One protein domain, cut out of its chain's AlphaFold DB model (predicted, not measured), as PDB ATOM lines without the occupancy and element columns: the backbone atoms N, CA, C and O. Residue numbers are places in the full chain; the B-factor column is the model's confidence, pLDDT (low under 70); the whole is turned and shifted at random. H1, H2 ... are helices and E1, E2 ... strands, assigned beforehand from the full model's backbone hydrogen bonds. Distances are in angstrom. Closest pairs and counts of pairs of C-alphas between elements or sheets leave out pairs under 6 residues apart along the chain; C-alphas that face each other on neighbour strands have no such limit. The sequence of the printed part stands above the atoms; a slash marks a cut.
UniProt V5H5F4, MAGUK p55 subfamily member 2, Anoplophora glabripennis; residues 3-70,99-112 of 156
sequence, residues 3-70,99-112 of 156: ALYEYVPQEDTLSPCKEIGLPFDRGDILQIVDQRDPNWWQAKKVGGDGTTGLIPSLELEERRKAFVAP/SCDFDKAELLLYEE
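What this domain is: This is residues 3 to 70 and 99 to 112 of the 156 residues of the protein "MAGUK p55 subfamily member 2" of Anoplophora glabripennis (UniProt V5H5F4). With little regular structure, this is a small, strongly twisted sheet of three strands, a meander, each strand the antiparallel neighbour of the one before, with a long loop, residues 3 to 29, folded beside it; H1 leads away, and residues 99 to 104, with H2, stick out. The printed part has 82 residues, in the order E1 E2 E3 H1 H2; the sheet runs E1, E2, E3. The class is mixed, with 29 residues in named elements. It is compact, radius of gyration of the C-alphas 13.3 A, yet elongated, 42 by 25 by 23 A.

How they stand to each other: Past the loop, E1, residues 30 to 34, and E2, residues 40 to 45, form an antiparallel hairpin at 137 degrees; look at N 31 and O 44, 2.8 A apart, within hydrogen-bond range. E2 and E3, residues 52 to 56, form another at 129 degrees, with N 41 and O 55 within range at 2.9 A. H1, residues 58 to 65, only grazes the sheet, with residues 58 to 62; its closest C-alphas to E2 are Leu 60 and Trp 40, 7.6 A. H2, residues 99 to 103, is apart from H1. In both helices every O i to N i+4 pair is within range.

Where its parts are: Find C-alpha 30 at (14.220, 52.176, -89.487), where E1 begins. E2 runs 15.5 A, E3 13.3 A and H1 10.6 A; H2 ends at C-alpha 103, (-7.337, 63.546, -95.187).

The domain as a whole: Residues 71 to 98 are cut out, with C-alphas 70 and 99 23.3 A apart. Of the links printed whole, none is long. Confidence is under 70 at residues 66 to 70 and 99 to 106.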
ATOM      1  N   ALA A   3       8.072  52.179 -88.683       97.12
ATOM      2  CA  ALA A   3       7.199  51.399 -89.549       97.12
ATOM      3  C   ALA A   3       5.789  51.310 -88.950       97.12
ATOM      4  O   ALA A   3       5.623  51.027 -87.763       97.12
ATOM      5  N   LEU A   4       4.763  51.536 -89.770       95.50
ATOM      6  CA  LEU A   4       3.353  51.427 -89.380       95.50
ATOM      7  C   LEU A   4       2.665  50.225 -90.042       95.50
ATOM      8  O   LEU A   4       1.440  50.162 -90.096       95.50
ATOM      9  N   TYR A   5       3.443  49.271 -90.542       94.31
ATOM     10  CA  TYR A   5       3.000  48.004 -91.115       94.31
ATOM     11  C   TYR A   5       4.166  47.005 -91.070       94.31
ATOM     12  O   TYR A   5       5.262  47.370 -90.646       94.31
ATOM     13  N   GLU A   6       3.911  45.760 -91.455       96.06
ATOM     14  CA  GLU A   6       4.934  44.722 -91.600       96.06
ATOM     15  C   GLU A   6       5.368  44.593 -93.063       96.06
ATOM     16  O   GLU A   6       4.555  44.755 -93.973       96.06
ATOM     17  N   TYR A   7       6.639  44.286 -93.288       95.81
ATOM     18  CA  TYR A   7       7.173  44.025 -94.618       95.81
ATOM     19  C   TYR A   7       7.929  42.703 -94.625       95.81
ATOM     20  O   TYR A   7       8.927  42.531 -93.921       95.81
ATOM     21  N   VAL A   8       7.454  41.784 -95.468       96.38
ATOM     22  CA  VAL A   8       8.053  40.471 -95.697       96.38
ATOM     23  C   VAL A   8       8.635  40.451 -97.115       96.38
ATOM     24  O   VAL A   8       7.898  40.227 -98.076       96.38
ATOM     25  N   PRO A   9       9.959  40.637 -97.290       95.38
ATOM     26  CA  PRO A   9      10.587  40.674 -98.613       95.38
ATOM     27  C   PRO A   9      10.312  39.441 -99.474       95.38
ATOM     28  O   PRO A   9      10.296  39.518-100.699       95.38
ATOM     29  N   GLN A  10      10.096  38.289 -98.834       94.62
ATOM     30  CA  GLN A  10       9.843  37.028 -99.524       94.62
ATOM     31  C   GLN A  10       8.494  37.002-100.250       94.62
ATOM     32  O   GLN A  10       8.352  36.300-101.256       94.62
ATOM     33  N   GLU A  11       7.531  37.795 -99.787       93.12
ATOM     34  CA  GLU A  11       6.198  37.923-100.382       93.12
ATOM     35  C   GLU A  11       6.142  39.027-101.446       93.12
ATOM     36  O   GLU A  11       5.208  39.084-102.245       93.12
ATOM     37  N   ASP A  12       7.171  39.875-101.514       89.88
ATOM     38  CA  ASP A  12       7.212  41.000-102.434       89.88
ATOM     39  C   ASP A  12       7.610  40.563-103.853       89.88
ATOM     40  O   ASP A  12       8.745  40.164-104.127       89.88
ATOM     41  N   THR A  13       6.652  40.641-104.776       87.19
ATOM     42  CA  THR A  13       6.832  40.280-106.190       87.19
ATOM     43  C   THR A  13       7.510  41.365-107.023       87.19
ATOM     44  O   THR A  13       7.956  41.076-108.132       87.19
ATOM     45  N   LEU A  14       7.590  42.600-106.519       86.12
ATOM     46  CA  LEU A  14       8.227  43.727-107.206       86.12
ATOM     47  C   LEU A  14       9.669  43.952-106.732       86.12
ATOM     48  O   LEU A  14      10.370  44.781-107.316       86.12
ATOM     49  N   SER A  15      10.103  43.255-105.676       83.25
ATOM     50  CA  SER A  15      11.475  43.335-105.176       83.25
ATOM     51  C   SER A  15      12.471  42.843-106.231       83.25
ATOM     52  O   SER A  15      12.287  41.751-106.772       83.25
ATOM     53  N   PRO A  16      13.539  43.612-106.529       80.00
ATOM     54  CA  PRO A  16      14.531  43.207-107.523       80.00
ATOM     55  C   PRO A  16      15.279  41.934-107.104       80.00
ATOM     56  O   PRO A  16      15.562  41.092-107.950       80.00
ATOM     57  N   CYS A  17      15.561  41.794-105.804       84.56
ATOM     58  CA  CYS A  17      16.170  40.621-105.181       84.56
ATOM     59  C   CYS A  17      15.603  40.478-103.759       84.56
ATOM     60  O   CYS A  17      15.679  41.413-102.956       84.56
ATOM     61  N   LYS A  18      15.045  39.315-103.416       89.44
ATOM     62  CA  LYS A  18      14.375  39.100-102.117       89.44
ATOM     63  C   LYS A  18      15.369  38.994-100.960       89.44
ATOM     64  O   LYS A  18      15.044  39.337 -99.827       89.44
ATOM     65  N   GLU A  19      16.588  38.563-101.257       91.19
ATOM     66  CA  GLU A  19      17.671  38.294-100.309       91.19
ATOM     67  C   GLU A  19      18.265  39.572 -99.707       91.19
ATOM     68  O   GLU A  19      18.815  39.538 -98.611       91.19
ATOM     69  N   ILE A  20      18.150  40.698-100.414       93.06
ATOM     70  CA  ILE A  20      18.626  42.010 -99.949       93.06
ATOM     71  C   ILE A  20      17.517  42.842 -99.304       93.06
ATOM     72  O   ILE A  20      17.767  43.972 -98.887       93.06
ATOM     73  N   GLY A  21      16.288  42.326 -99.256       95.62
ATOM     74  CA  GLY A  21      15.190  43.006 -98.589       95.62
ATOM     75  C   GLY A  21      15.378  42.983 -97.078       95.62
ATOM     76  O   GLY A  21      15.730  41.957 -96.501       95.62
ATOM     77  N   LEU A  22      15.131  44.120 -96.433       97.00
ATOM     78  CA  LEU A  22      15.167  44.244 -94.983       97.00
ATOM     79  C   LEU A  22      13.760  43.989 -94.423       97.00
ATOM     80  O   LEU A  22      12.918  44.879 -94.547       97.00
ATOM     81  N   PRO A  23      13.481  42.824 -93.809       96.88
ATOM     82  CA  PRO A  23      12.201  42.599 -93.152       96.88
ATOM     83  C   PRO A  23      12.044  43.507 -91.930       96.88
ATOM     84  O   PRO A  23      13.020  43.809 -91.234       96.88
ATOM     85  N   PHE A  24      10.809  43.919 -91.651       97.44
ATOM     86  CA  PHE A  24      10.471  44.670 -90.444       97.44
ATOM     87  C   PHE A  24       9.023  44.443 -90.019       97.44
ATOM     88  O   PHE A  24       8.154  44.165 -90.844       97.44
ATOM     89  N   ASP A  25       8.774  44.647 -88.731       97.81
ATOM     90  CA  ASP A  25       7.455  44.573 -88.117       97.81
ATOM     91  C   ASP A  25       6.886  45.975 -87.860       97.81
ATOM     92  O   ASP A  25       7.606  46.979 -87.765       97.81
ATOM     93  N   ARG A  26       5.565  46.051 -87.659       97.31
ATOM     94  CA  ARG A  26       4.913  47.284 -87.202       97.31
ATOM     95  C   ARG A  26       5.554  47.760 -85.890       97.31
ATOM     96  O   ARG A  26       5.572  47.044 -84.895       97.31
ATOM     97  N   GLY A  27       5.973  49.021 -85.864       96.81
ATOM     98  CA  GLY A  27       6.597  49.674 -84.713       96.81
ATOM     99  C   GLY A  27       8.124  49.710 -84.774       96.81
ATOM    100  O   GLY A  27       8.725  50.485 -84.024       96.81
ATOM    101  N   ASP A  28       8.745  48.955 -85.683       97.50
ATOM    102  CA  ASP A  28      10.192  48.981 -85.867       97.50
ATOM    103  C   ASP A  28      10.696  50.370 -86.247       97.50
ATOM    104  O   ASP A  28      10.071  51.110 -87.010       97.50
ATOM    105  N   ILE A  29      11.872  50.719 -85.729       97.81
ATOM    106  CA  ILE A  29      12.541  51.970 -86.067       97.81
ATOM    107  C   ILE A  29      13.585  51.691 -87.144       97.81
ATOM    108  O   ILE A  29      14.566  50.982 -86.921       97.81
ATOM    109  N   LEU A  30      13.379  52.296 -88.307       97.56
ATOM    110  CA  LEU A  30      14.220  52.176 -89.487       97.56
ATOM    111  C   LEU A  30      15.024  53.464 -89.669       97.56
ATOM    112  O   LEU A  30      14.470  54.565 -89.785       97.56
ATOM    113  N   GLN A  31      16.348  53.342 -89.690       97.19
ATOM    114  CA  GLN A  31      17.229  54.425 -90.101       97.19
ATOM    115  C   GLN A  31      17.377  54.373 -91.618       97.19
ATOM    116  O   GLN A  31      17.941  53.419 -92.147       97.19
ATOM    117  N   ILE A  32      16.899  55.413 -92.297       96.75
ATOM    118  CA  ILE A  32      17.041  55.534 -93.745       96.75
ATOM    119  C   ILE A  32      18.472  55.962 -94.079       96.75
ATOM    120  O   ILE A  32      19.003  56.893 -93.470       96.75
ATOM    121  N   VAL A  33      19.091  55.246 -95.014       97.06
ATOM    122  CA  VAL A  33      20.473  55.436 -95.475       97.06
ATOM    123  C   VAL A  33      20.494  56.113 -96.845       97.06
ATOM    124  O   VAL A  33      21.253  57.059 -97.033       97.06
ATOM    125  N   ASP A  34      19.645  55.666 -97.775       96.69
ATOM    126  CA  ASP A  34      19.547  56.208 -99.134       96.69
ATOM    127  C   ASP A  34      18.092  56.198 -99.630       96.69
ATOM    128  O   ASP A  34      17.364  55.231 -99.403       96.69
ATOM    129  N   GLN A  35      17.694  57.277-100.308       95.38
ATOM    130  CA  GLN A  35      16.359  57.496-100.890       95.38
ATOM    131  C   GLN A  35      16.422  57.891-102.375       95.38
ATOM    132  O   GLN A  35      15.445  58.400-102.919       95.38
ATOM    133  N   ARG A  36      17.577  57.723-103.037       91.38
ATOM    134  CA  ARG A  36      17.750  58.111-104.448       91.38
ATOM    135  C   ARG A  36      16.823  57.356-105.400       91.38
ATOM    136  O   ARG A  36      16.380  57.944-106.381       91.38
ATOM    137  N   ASP A  37      16.566  56.075-105.136       90.81
ATOM    138  CA  ASP A  37      15.589  55.309-105.908       90.81
ATOM    139  C   ASP A  37      14.167  55.610-105.398       90.81
ATOM    140  O   ASP A  37      13.920  55.559-104.187       90.81
ATOM    141  N   PRO A  38      13.219  55.935-106.295       87.31
ATOM    142  CA  PRO A  38      11.868  56.326-105.904       87.31
ATOM    143  C   PRO A  38      11.028  55.161-105.372       87.31
ATOM    144  O   PRO A  38      10.032  55.408-104.702       87.31
ATOM    145  N   ASN A  39      11.396  53.906-105.644       89.81
ATOM    146  CA  ASN A  39      10.636  52.720-105.245       89.81
ATOM    147  C   ASN A  39      11.270  51.978-104.062       89.81
ATOM    148  O   ASN A  39      10.555  51.395-103.249       89.81
ATOM    149  N   TRP A  40      12.599  51.990-103.968       94.56
ATOM    150  CA  TRP A  40      13.351  51.172-103.021       94.56
ATOM    151  C   TRP A  40      14.332  52.009-102.220       94.56
ATOM    152  O   TRP A  40      15.316  52.530-102.739       94.56
ATOM    153  N   TRP A  41      14.099  52.101-100.917       96.69
ATOM    154  CA  TRP A  41      15.008  52.800-100.019       96.69
ATOM    155  C   TRP A  41      15.972  51.832 -99.359       96.69
ATOM    156  O   TRP A  41      15.614  50.701 -99.032       96.69
ATOM    157  N   GLN A  42      17.195  52.292 -99.115       97.56
ATOM    158  CA  GLN A  42      18.133  51.571 -98.265       97.56
ATOM    159  C   GLN A  42      17.919  52.000 -96.824       97.56
ATOM    160  O   GLN A  42      17.950  53.193 -96.508       97.56
ATOM    161  N   ALA A  43      17.736  51.032 -95.938       97.81
ATOM    162  CA  ALA A  43      17.550  51.280 -94.521       97.81
ATOM    163  C   ALA A  43      18.266  50.230 -93.677       97.81
ATOM    164  O   ALA A  43      18.698  49.193 -94.174       97.81
ATOM    165  N   LYS A  44      18.373  50.506 -92.379       97.25
ATOM    166  CA  LYS A  44      18.810  49.547 -91.361       97.25
ATOM    167  C   LYS A  44      17.934  49.651 -90.118       97.25
ATOM    168  O   LYS A  44      17.468  50.743 -89.775       97.25
ATOM    169  N   LYS A  45      17.729  48.537 -89.416       97.19
ATOM    170  CA  LYS A  45      16.928  48.496 -88.183       97.19
ATOM    171  C   LYS A  45      17.731  49.049 -87.002       97.19
ATOM    172  O   LYS A  45      18.862  48.634 -86.745       97.19
ATOM    173  N   VAL A  46      17.163  50.006 -86.271       95.75
ATOM    174  CA  VAL A  46      17.792  50.562 -85.065       95.75
ATOM    175  C   VAL A  46      17.774  49.506 -83.961       95.75
ATOM    176  O   VAL A  46      16.722  48.969 -83.633       95.75
ATOM    177  N   GLY A  47      18.942  49.215 -83.382       92.38
ATOM    178  CA  GLY A  47      19.100  48.134 -82.402       92.38
ATOM    179  C   GLY A  47      19.225  46.733 -83.013       92.38
ATOM    180  O   GLY A  47      19.291  45.770 -82.257       92.38
ATOM    181  N   GLY A  48      19.257  46.618 -84.346       91.00
ATOM    182  CA  GLY A  48      19.580  45.375 -85.045       91.00
ATOM    183  C   GLY A  48      21.087  45.111 -85.143       91.00
ATOM    184  O   GLY A  48      21.904  45.776 -84.508       91.00
ATOM    185  N   ASP A  49      21.448  44.167 -86.007       91.56
ATOM    186  CA  ASP A  49      22.824  43.769 -86.351       91.56
ATOM    187  C   ASP A  49      23.616  44.839 -87.135       91.56
ATOM    188  O   ASP A  49      24.823  44.715 -87.334       91.56
ATOM    189  N   GLY A  50      22.947  45.916 -87.555       91.38
ATOM    190  CA  GLY A  50      23.537  47.001 -88.336       91.38
ATOM    191  C   GLY A  50      23.537  46.749 -89.844       91.38
ATOM    192  O   GLY A  50      24.043  47.602 -90.579       91.38
ATOM    193  N   THR A  51      22.948  45.641 -90.300       94.69
ATOM    194  CA  THR A  51      22.833  45.296 -91.718       94.69
ATOM    195  C   THR A  51      21.901  46.271 -92.436       94.69
ATOM    196  O   THR A  51      20.817  46.612 -91.954       94.69
ATOM    197  N   THR A  52      22.341  46.731 -93.606       96.94
ATOM    198  CA  THR A  52      21.529  47.551 -94.508       96.94
ATOM    199  C   THR A  52      20.805  46.643 -95.493       96.94
ATOM    200  O   THR A  52      21.418  45.736 -96.052       96.94
ATOM    201  N   GLY A  53      19.534  46.923 -95.762       96.69
ATOM    202  CA  GLY A  53      18.768  46.250 -96.806       96.69
ATOM    203  C   GLY A  53      17.710  47.161 -97.421       96.69
ATOM    204  O   GLY A  53      17.551  48.318 -97.019       96.69
ATOM    205  N   LEU A  54      17.017  46.643 -98.430       97.44
ATOM    206  CA  LEU A  54      15.989  47.369 -99.165       97.44
ATOM    207  C   LEU A  54      14.640  47.308 -98.455       97.44
ATOM    208  O   LEU A  54      14.180  46.233 -98.070       97.44
ATOM    209  N   ILE A  55      13.984  48.458 -98.358       97.56
ATOM    210  CA  ILE A  55      12.594  48.588 -97.927       97.56
ATOM    211  C   ILE A  55      11.774  49.293 -99.018       97.56
ATOM    212  O   ILE A  55      12.332  50.112 -99.756       97.56
ATOM    213  N   PRO A  56      10.461  49.027 -99.117       96.25
ATOM    214  CA  PRO A  56       9.580  49.775 -99.999       96.25
ATOM    215  C   PRO A  56       9.584  51.258 -99.623       96.25
ATOM    216  O   PRO A  56       9.449  51.607 -98.444       96.25
ATOM    217  N   SER A  57       9.736  52.135-100.611       93.69
ATOM    218  CA  SER A  57       9.589  53.573-100.402       93.69
ATOM    219  C   SER A  57       8.144  53.933-100.051       93.69
ATOM    220  O   SER A  57       7.210  53.154-100.268       93.69
ATOM    221  N   LEU A  58       7.950  55.154 -99.548       89.69
ATOM    222  CA  LEU A  58       6.608  55.694 -99.354       89.69
ATOM    223  C   LEU A  58       5.815  55.689-100.675       89.69
ATOM    224  O   LEU A  58       4.706  55.174-100.706       89.69
ATOM    225  N   GLU A  59       6.409  56.163-101.777       85.75
ATOM    226  CA  GLU A  59       5.736  56.238-103.085       85.75
ATOM    227  C   GLU A  59       5.327  54.852-103.617       85.75
ATOM    228  O   GLU A  59       4.223  54.689-104.151       85.75
ATOM    229  N   LEU A  60       6.189  53.837-103.469       88.69
ATOM    230  CA  LEU A  60       5.883  52.475-103.913       88.69
ATOM    231  C   LEU A  60       4.687  51.905-103.147       88.69
ATOM    232  O   LEU A  60       3.781  51.326-103.750       88.69
ATOM    233  N   GLU A  61       4.660  52.096-101.831       89.56
ATOM    234  CA  GLU A  61       3.573  51.623-100.976       89.56
ATOM    235  C   GLU A  61       2.271  52.399-101.183       89.56
ATOM    236  O   GLU A  61       1.192  51.802-101.240       89.56
ATOM    237  N   GLU A  62       2.350  53.714-101.379       84.56
ATOM    238  CA  GLU A  62       1.198  54.521-101.771       84.56
ATOM    239  C   GLU A  62       0.617  54.024-103.095       84.56
ATOM    240  O   GLU A  62      -0.594  53.828-103.203       84.56
ATOM    241  N   ARG A  63       1.467  53.721-104.085       82.50
ATOM    242  CA  ARG A  63       1.028  53.123-105.351       82.50
ATOM    243  C   ARG A  63       0.430  51.730-105.151       82.50
ATOM    244  O   ARG A  63      -0.532  51.405-105.830       82.50
ATOM    245  N   ARG A  64       0.928  50.894-104.243       83.50
ATOM    246  CA  ARG A  64       0.304  49.582-103.969       83.50
ATOM    247  C   ARG A  64      -1.097  49.745-103.393       83.50
ATOM    248  O   ARG A  64      -2.033  49.094-103.854       83.50
ATOM    249  N   LYS A  65      -1.261  50.658-102.436       75.94
ATOM    250  CA  LYS A  65      -2.525  50.854-101.708       75.94
ATOM    251  C   LYS A  65      -3.545  51.701-102.471       75.94
ATOM    252  O   LYS A  65      -4.740  51.453-102.350       75.94
ATOM    253  N   ALA A  66      -3.106  52.617-103.333       66.56
ATOM    254  CA  ALA A  66      -3.978  53.421-104.194       66.56
ATOM    255  C   ALA A  66      -4.673  52.613-105.312       66.56
ATOM    256  O   ALA A  66      -5.570  53.131-105.982       66.56
ATOM    257  N   PHE A  67      -4.261  51.361-105.539       57.72
ATOM    258  CA  PHE A  67      -4.818  50.481-106.572       57.72
ATOM    259  C   PHE A  67      -5.692  49.352-106.003       57.72
ATOM    260  O   PHE A  67      -6.251  48.585-106.785       57.72
ATOM    261  N   VAL A  68      -5.889  49.279-104.681       48.69
ATOM    262  CA  VAL A  68      -6.795  48.295-104.071       48.69
ATOM    263  C   VAL A  68      -8.231  48.827-104.092       48.69
ATOM    264  O   VAL A  68      -8.635  49.609-103.237       48.69
ATOM    265  N   ALA A  69      -9.017  48.381-105.071       44.88
ATOM    266  CA  ALA A  69     -10.473  48.335-104.960       44.88
ATOM    267  C   ALA A  69     -10.865  46.877-104.648       44.88
ATOM    268  O   ALA A  69     -10.764  46.047-105.552       44.88
ATOM    269  N   PRO A  70     -11.313  46.538-103.420       46.50
ATOM    270  CA  PRO A  70     -11.635  45.154-103.042       46.50
ATOM    271  C   PRO A  70     -12.781  44.519-103.852       46.50
ATOM    272  O   PRO A  70     -12.932  43.303-103.853       46.50
ATOM    273  N   SER A  99     -11.487  68.086 -99.074       56.97
ATOM    274  CA  SER A  99     -10.189  67.915 -98.399       56.97
ATOM    275  C   SER A  99     -10.274  66.921 -97.241       56.97
ATOM    276  O   SER A  99      -9.423  66.058 -97.121       56.97
ATOM    277  N   CYS A 100     -11.362  66.955 -96.468       53.38
ATOM    278  CA  CYS A 100     -11.596  66.048 -95.346       53.38
ATOM    279  C   CYS A 100     -11.803  64.577 -95.752       53.38
ATOM    280  O   CYS A 100     -11.583  63.691 -94.929       53.38
ATOM    281  N   ASP A 101     -12.215  64.299 -96.993       53.59
ATOM    282  CA  ASP A 101     -12.299  62.934 -97.522       53.59
ATOM    283  C   ASP A 101     -10.941  62.452 -98.057       53.59
ATOM    284  O   ASP A 101     -10.666  61.255 -98.032       53.59
ATOM    285  N   PHE A 102     -10.068  63.378 -98.475       52.62
ATOM    286  CA  PHE A 102      -8.669  63.087 -98.803       52.62
ATOM    287  C   PHE A 102      -7.802  62.907 -97.544       52.62
ATOM    288  O   PHE A 102      -6.970  62.007 -97.520       52.62
ATOM    289  N   ASP A 103      -8.046  63.672 -96.474       49.72
ATOM    290  CA  ASP A 103      -7.337  63.546 -95.187       49.72
ATOM    291  C   ASP A 103      -7.619  62.197 -94.498       49.72
ATOM    292  O   ASP A 103      -6.767  61.644 -93.809       49.72
ATOM    293  N   LYS A 104      -8.797  61.598 -94.729       49.31
ATOM    294  CA  LYS A 104      -9.115  60.230 -94.267       49.31
ATOM    295  C   LYS A 104      -8.335  59.135 -95.001       49.31
ATOM    296  O   LYS A 104      -8.389  57.982 -94.579       49.31
ATOM    297  N   ALA A 105      -7.659  59.473 -96.099       54.59
ATOM    298  CA  ALA A 105      -6.875  58.547 -96.906       54.59
ATOM    299  C   ALA A 105      -5.368  58.616 -96.604       54.59
ATOM    300  O   ALA A 105      -4.584  58.058 -97.372       54.59
ATOM    301  N   GLU A 106      -4.943  59.277 -95.518       63.66
ATOM    302  CA  GLU A 106      -3.540  59.270 -95.100       63.66
ATOM    303  C   GLU A 106      -3.104  57.827 -94.786       63.66
ATOM    304  O   GLU A 106      -3.579  57.180 -93.846       63.66
ATOM    305  N   LEU A 107      -2.245  57.269 -95.641       71.19
ATOM    306  CA  LEU A 107      -1.821  55.882 -95.532       71.19
ATOM    307  C   LEU A 107      -0.834  55.741 -94.365       71.19
ATOM    308  O   LEU A 107       0.255  56.307 -94.378       71.19
ATOM    309  N   LEU A 108      -1.191  54.923 -93.371       84.25
ATOM    310  CA  LEU A 108      -0.327  54.584 -92.235       84.25
ATOM    311  C   LEU A 108       0.817  53.657 -92.685       84.25
ATOM    312  O   LEU A 108       0.747  52.437 -92.519       84.25
ATOM    313  N   LEU A 109       1.849  54.237 -93.300       91.19
ATOM    314  CA  LEU A 109       3.006  53.527 -93.856       91.19
ATOM    315  C   LEU A 109       4.247  53.720 -92.994       91.19
ATOM    316  O   LEU A 109       4.757  52.775 -92.390       91.19
ATOM    317  N   TYR A 110       4.686  54.965 -92.880       93.88
ATOM    318  CA  TYR A 110       5.845  55.339 -92.095       93.88
ATOM    319  C   TYR A 110       5.548  56.607 -91.320       93.88
ATOM    320  O   TYR A 110       4.897  57.519 -91.818       93.88
ATOM    321  N   GLU A 111       6.072  56.673 -90.109       94.25
ATOM    322  CA  GLU A 111       6.051  57.879 -89.299       94.25
ATOM    323  C   GLU A 111       7.472  58.415 -89.165       94.25
ATOM    324  O   GLU A 111       8.419  57.674 -88.866       94.25
ATOM    325  N   GLU A 112       7.658  59.711 -89.383       93.38
ATOM    326  CA  GLU A 112       8.949  60.322 -89.114       93.38
ATOM    327  C   GLU A 112       9.218  60.325 -87.605       93.38
ATOM    328  O   GLU A 112       8.391  60.723 -86.790       93.38
TER     329      GLU A 112